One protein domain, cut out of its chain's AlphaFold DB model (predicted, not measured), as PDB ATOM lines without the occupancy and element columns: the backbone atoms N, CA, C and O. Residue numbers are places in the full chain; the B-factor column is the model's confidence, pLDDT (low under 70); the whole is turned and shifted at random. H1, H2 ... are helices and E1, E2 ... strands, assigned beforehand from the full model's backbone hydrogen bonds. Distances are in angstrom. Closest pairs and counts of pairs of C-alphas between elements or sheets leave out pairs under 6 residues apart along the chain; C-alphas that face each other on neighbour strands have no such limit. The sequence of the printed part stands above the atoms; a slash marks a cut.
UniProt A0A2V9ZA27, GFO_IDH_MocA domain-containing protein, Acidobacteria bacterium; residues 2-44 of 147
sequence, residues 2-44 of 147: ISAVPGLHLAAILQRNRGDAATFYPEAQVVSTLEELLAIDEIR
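AT A GLANCE: This is residues 2 to 44 of the 147 residues of the protein "GFO_IDH_MocA domain-containing protein" of Acidobacteria bacterium (UniProt A0A2V9ZA27). A flat model with little regular structure: two very short strands, E1 and E2, lie side by side in the middle, with H1 beyond them on one side and H2 on the other, while residues 2 to 10 extend the longest axis. The printed part has 43 residues, 15 of them in the mixed elements E1, H1, E2, H2, in that order; the two-strand sheet is parallel. It is only just compact, close to loose, with a radius of gyration of the C-alphas of 10.7 A and spans of 30 by 23 by 11 A.

IN THESE COORDINATES: E1, residues 12 to 14, begins at C-alpha 12 (-21.420, 13.822, 10.294) and is 6.7 A long. H1 is residues 21 to 24, 5.3 A; E2 is residues 29 to 31, 6.4 A. H2, residues 34 to 38, 6.0 A, ends at C-alpha 38 (-25.493, 22.957, 9.929).

HOW THE PARTS SIT: E1 and E2 are parallel at 22 degrees, with N 13 and O 29 2.9 A apart, within hydrogen-bond range. E1, H1 and E2 form a strand-helix-strand unit, two parallel neighbour strands with a helix between along the chain, its crossover right-handed. The closest C-alphas of H1 and E2, Ala 22 and Val 30, are 6.6 A apart; those of E1 and H2, Leu 14 and Leu 37, 6.7 A. H1 and H2 are apart. H2's O i to N i+4 pair is within hydrogen-bond range; H1 is too short for one.

THE WHOLE: The C-alphas farthest apart, Pro 6 and Asn 17, are 30.2 A apart. The printed part has no cut, no link between named elements is long, and no printed residue is under 70 in pLDDT.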
ATOM      1  N   ILE A   2     -11.530  10.694   3.844       90.50
ATOM      2  CA  ILE A   2     -11.346  11.826   4.781       90.50
ATOM      3  C   ILE A   2     -10.570  11.382   6.029       90.50
ATOM      4  O   ILE A   2      -9.600  12.030   6.399       90.50
ATOM      5  N   SER A   3     -10.915  10.220   6.588       89.00
ATOM      6  CA  SER A   3     -10.257   9.622   7.760       89.00
ATOM      7  C   SER A   3      -8.772   9.291   7.574       89.00
ATOM      8  O   SER A   3      -8.067   9.078   8.553       89.00
ATOM      9  N   ALA A   4      -8.274   9.246   6.335       92.50
ATOM     10  CA  ALA A   4      -6.866   8.975   6.053       92.50
ATOM     11  C   ALA A   4      -5.984  10.238   6.108       92.50
ATOM     12  O   ALA A   4      -4.775  10.141   5.906       92.50
ATOM     13  N   VAL A   5      -6.570  11.420   6.325       95.62
ATOM     14  CA  VAL A   5      -5.852  12.699   6.357       95.62
ATOM     15  C   VAL A   5      -5.779  13.200   7.803       95.62
ATOM     16  O   VAL A   5      -6.818  13.551   8.367       95.62
ATOM     17  N   PRO A   6      -4.580  13.277   8.413       95.25
ATOM     18  CA  PRO A   6      -4.419  13.831   9.752       95.25
ATOM     19  C   PRO A   6      -4.999  15.244   9.863       95.25
ATOM     20  O   PRO A   6      -4.789  16.082   8.987       95.25
ATOM     21  N   GLY A   7      -5.728  15.504  10.948       93.69
ATOM     22  CA  GLY A   7      -6.395  16.786  11.189       93.69
ATOM     23  C   GLY A   7      -7.792  16.910  10.573       93.69
ATOM     24  O   GLY A   7      -8.475  17.889  10.861       93.69
ATOM     25  N   LEU A   8      -8.247  15.929   9.782       95.31
ATOM     26  CA  LEU A   8      -9.638  15.838   9.341       95.31
ATOM     27  C   LEU A   8     -10.373  14.725  10.091       95.31
ATOM     28  O   LEU A   8      -9.849  13.632  10.289       95.31
ATOM     29  N   HIS A   9     -11.618  15.001  10.464       95.19
ATOM     30  CA  HIS A   9     -12.520  14.050  11.100       95.19
ATOM     31  C   HIS A   9     -13.877  14.093  10.393       95.19
ATOM     32  O   HIS A   9     -14.404  15.173  10.116       95.19
ATOM     33  N   LEU A  10     -14.428  12.923  10.064       96.19
ATOM     34  CA  LEU A  10     -15.759  12.813   9.469       96.19
ATOM     35  C   LEU A  10     -16.808  12.850  10.586       96.19
ATOM     36  O   LEU A  10     -17.235  11.806  11.058       96.19
ATOM     37  N   ALA A  11     -17.186  14.059  11.000       96.19
ATOM     38  CA  ALA A  11     -18.085  14.264  12.137       96.19
ATOM     39  C   ALA A  11     -19.533  13.839  11.850       96.19
ATOM     40  O   ALA A  11     -20.200  13.279  12.714       96.19
ATOM     41  N   ALA A  12     -20.033  14.101  10.639       97.44
ATOM     42  CA  ALA A  12     -21.420  13.822  10.294       97.44
ATOM     43  C   ALA A  12     -21.619  13.485   8.814       97.44
ATOM     44  O   ALA A  12     -20.843  13.897   7.947       97.44
ATOM     45  N   ILE A  13     -22.698  12.752   8.534       96.94
ATOM     46  CA  ILE A  13     -23.140  12.370   7.192       96.94
ATOM     47  C   ILE A  13     -24.622  12.710   7.053       96.94
ATOM     48  O   ILE A  13     -25.462  12.201   7.793       96.94
ATOM     49  N   LEU A  14     -24.955  13.536   6.061       96.69
ATOM     50  CA  LEU A  14     -26.342  13.792   5.687       96.69
ATOM     51  C   LEU A  14     -26.835  12.683   4.753       96.69
ATOM     52  O   LEU A  14     -26.354  12.548   3.627       96.69
ATOM     53  N   GLN A  15     -27.838  11.924   5.195       94.12
ATOM     54  CA  GLN A  15     -28.470  10.862   4.418       94.12
ATOM     55  C   GLN A  15     -29.995  10.882   4.618       94.12
ATOM     56  O   GLN A  15     -30.496  10.545   5.681       94.12
ATOM     57  N   ARG A  16     -30.748  11.250   3.570       86.88
ATOM     58  CA  ARG A  16     -32.218  11.425   3.642       86.88
ATOM     59  C   ARG A  16     -33.024  10.122   3.726       86.88
ATOM     60  O   ARG A  16     -34.106  10.112   4.296       86.88
ATOM     61  N   ASN A  17     -32.529   9.047   3.115       84.69
ATOM     62  CA  ASN A  17     -33.219   7.753   3.042       84.69
ATOM     63  C   ASN A  17     -32.491   6.708   3.896       84.69
ATOM     64  O   ASN A  17     -31.353   6.923   4.318       84.69
ATOM     65  N   ARG A  18     -33.119   5.540   4.100       77.81
ATOM     66  CA  ARG A  18     -32.420   4.385   4.679       77.81
ATOM     67  C   ARG A  18     -31.200   4.051   3.820       77.81
ATOM     68  O   ARG A  18     -31.316   3.863   2.613       77.81
ATOM     69  N   GLY A  19     -30.056   3.982   4.472       83.19
ATOM     70  CA  GLY A  19     -28.760   3.668   3.894       83.19
ATOM     71  C   GLY A  19     -27.835   3.199   5.007       83.19
ATOM     72  O   GLY A  19     -28.235   3.126   6.169       83.19
ATOM     73  N   ASP A  20     -26.611   2.869   4.646       91.88
ATOM     74  CA  ASP A  20     -25.657   2.121   5.462       91.88
ATOM     75  C   ASP A  20     -24.519   2.994   6.010       91.88
ATOM     76  O   ASP A  20     -23.542   2.469   6.544       91.88
ATOM     77  N   ALA A  21     -24.658   4.326   5.948       92.38
ATOM     78  CA  ALA A  21     -23.663   5.263   6.466       92.38
ATOM     79  C   ALA A  21     -23.249   4.947   7.913       92.38
ATOM     80  O   ALA A  21     -22.057   4.870   8.188       92.38
ATOM     81  N   ALA A  22     -24.203   4.679   8.811       91.44
ATOM     82  CA  ALA A  22     -23.908   4.324  10.204       91.44
ATOM     83  C   ALA A  22     -23.167   2.978  10.345       91.44
ATOM     84  O   ALA A  22     -22.417   2.785  11.297       91.44
ATOM     85  N   THR A  23     -23.350   2.052   9.399       93.62
ATOM     86  CA  THR A  23     -22.643   0.763   9.377       93.62
ATOM     87  C   THR A  23     -21.179   0.949   8.985       93.62
ATOM     88  O   THR A  23     -20.296   0.346   9.589       93.62
ATOM     89  N   PHE A  24     -20.909   1.780   7.974       92.75
ATOM     90  CA  PHE A  24     -19.551   2.024   7.478       92.75
ATOM     91  C   PHE A  24     -18.784   3.087   8.274       92.75
ATOM     92  O   PHE A  24     -17.554   3.061   8.302       92.75
ATOM     93  N   TYR A  25     -19.500   4.011   8.911       94.06
ATOM     94  CA  TYR A  25     -18.954   5.152   9.643       94.06
ATOM     95  C   TYR A  25     -19.639   5.282  11.012       94.06
ATOM     96  O   TYR A  25     -20.374   6.241  11.238       94.06
ATOM     97  N   PRO A  26     -19.413   4.332  11.938       93.75
ATOM     98  CA  PRO A  26     -20.113   4.292  13.225       93.75
ATOM     99  C   PRO A  26     -19.811   5.493  14.133       93.75
ATOM    100  O   PRO A  26     -20.593   5.793  15.028       93.75
ATOM    101  N   GLU A  27     -18.692   6.183  13.910       93.00
ATOM    102  CA  GLU A  27     -18.316   7.395  14.648       93.00
ATOM    103  C   GLU A  27     -18.975   8.669  14.096       93.00
ATOM    104  O   GLU A  27     -18.997   9.687  14.781       93.00
ATOM    105  N   ALA A  28     -19.505   8.634  12.868       95.44
ATOM    106  CA  ALA A  28     -20.115   9.798  12.243       95.44
ATOM    107  C   ALA A  28     -21.596   9.900  12.626       95.44
ATOM    108  O   ALA A  28     -22.368   8.952  12.463       95.44
ATOM    109  N   GLN A  29     -22.027  11.084  13.054       96.06
ATOM    110  CA  GLN A  29     -23.440  11.357  13.284       96.06
ATOM    111  C   GLN A  29     -24.206  11.348  11.954       96.06
ATOM    112  O   GLN A  29     -23.905  12.116  11.040       96.06
ATOM    113  N   VAL A  30     -25.231  10.506  11.836       96.69
ATOM    114  CA  VAL A  30     -26.111  10.511  10.659       96.69
ATOM    115  C   VAL A  30     -27.265  11.480  10.889       96.69
ATOM    116  O   VAL A  30     -28.010  11.347  11.857       96.69
ATOM    117  N   VAL A  31     -27.419  12.440   9.981       96.69
ATOM    118  CA  VAL A  31     -28.495  13.443   9.986       96.69
ATOM    119  C   VAL A  31     -29.325  13.343   8.711       96.69
ATOM    120  O   VAL A  31     -28.857  12.842   7.686       96.69
ATOM    121  N   SER A  32     -30.567  13.815   8.755       95.62
ATOM    122  CA  SER A  32     -31.516  13.684   7.640       95.62
ATOM    123  C   SER A  32     -31.702  14.980   6.856       95.62
ATOM    124  O   SER A  32     -32.142  14.943   5.705       95.62
ATOM    125  N   THR A  33     -31.359  16.126   7.443       96.31
ATOM    126  CA  THR A  33     -31.553  17.448   6.831       96.31
ATOM    127  C   THR A  33     -30.265  18.266   6.810       96.31
ATOM    128  O   THR A  33     -29.302  17.973   7.523       96.31
ATOM    129  N   LEU A  34     -30.220  19.295   5.954       97.38
ATOM    130  CA  LEU A  34     -29.069  20.201   5.927       97.38
ATOM    131  C   LEU A  34     -29.047  21.068   7.187       97.38
ATOM    132  O   LEU A  34     -27.983  21.399   7.684       97.38
ATOM    133  N   GLU A  35     -30.214  21.419   7.706       97.50
ATOM    134  CA  GLU A  35     -30.401  22.189   8.925       97.50
ATOM    135  C   GLU A  35     -29.799  21.467  10.131       97.50
ATOM    136  O   GLU A  35     -29.017  22.068  10.861       97.50
ATOM    137  N   GLU A  36     -30.085  20.171  10.289       97.62
ATOM    138  CA  GLU A  36     -29.459  19.333  11.318       97.62
ATOM    139  C   GLU A  36     -27.938  19.282  11.157       97.62
ATOM    140  O   GLU A  36     -27.224  19.422  12.143       97.62
ATOM    141  N   LEU A  37     -27.434  19.137   9.924       98.00
ATOM    142  CA  LEU A  37     -25.993  19.153   9.660       98.00
ATOM    143  C   LEU A  37     -25.367  20.500  10.052       98.00
ATOM    144  O   LEU A  37     -24.308  20.547  10.666       98.00
ATOM    145  N   LEU A  38     -26.007  21.610   9.686       97.50
ATOM    146  CA  LEU A  38     -25.493  22.957   9.929       97.50
ATOM    147  C   LEU A  38     -25.629  23.401  11.389       97.50
ATOM    148  O   LEU A  38     -24.918  24.330  11.772       97.50
ATOM    149  N   ALA A  39     -26.490  22.752  12.178       97.31
ATOM    150  CA  ALA A  39     -26.622  22.959  13.619       97.31
ATOM    151  C   ALA A  39     -25.474  22.332  14.434       97.31
ATOM    152  O   ALA A  39     -25.349  22.610  15.623       97.31
ATOM    153  N   ILE A  40     -24.637  21.503  13.807       97.50
ATOM    154  CA  ILE A  40     -23.442  20.928  14.425       97.50
ATOM    155  C   ILE A  40     -22.314  21.970  14.347       97.50
ATOM    156  O   ILE A  40     -21.725  22.209  13.285       97.50
ATOM    157  N   ASP A  41     -22.038  22.637  15.468       94.38
ATOM    158  CA  ASP A  41     -21.144  23.800  15.530       94.38
ATOM    159  C   ASP A  41     -19.707  23.481  15.095       94.38
ATOM    160  O   ASP A  41     -19.064  24.301  14.425       94.38
ATOM    161  N   GLU A  42     -19.218  22.277  15.395       94.88
ATOM    162  CA  GLU A  42     -17.862  21.825  15.086       94.88
ATOM    163  C   GLU A  42     -17.592  21.596  13.589       94.88
ATOM    164  O   GLU A  42     -16.425  21.550  13.178       94.88
ATOM    165  N   ILE A  43     -18.627  21.489  12.746       96.94
ATOM    166  CA  ILE A  43     -18.450  21.249  11.308       96.94
ATOM    167  C   ILE A  43     -17.899  22.505  10.637       96.94
ATOM    168  O   ILE A  43     -18.593  23.497  10.451       96.94
ATOM    169  N   ARG A  44     -16.639  22.473  10.205       96.56
ATOM    170  CA  ARG A  44     -16.016  23.601   9.485       96.56
ATOM    171  C   ARG A  44     -16.121  23.501   7.966       96.56
ATOM    172  O   ARG A  44     -16.182  24.527   7.294       96.56
TER     173      ARG A  44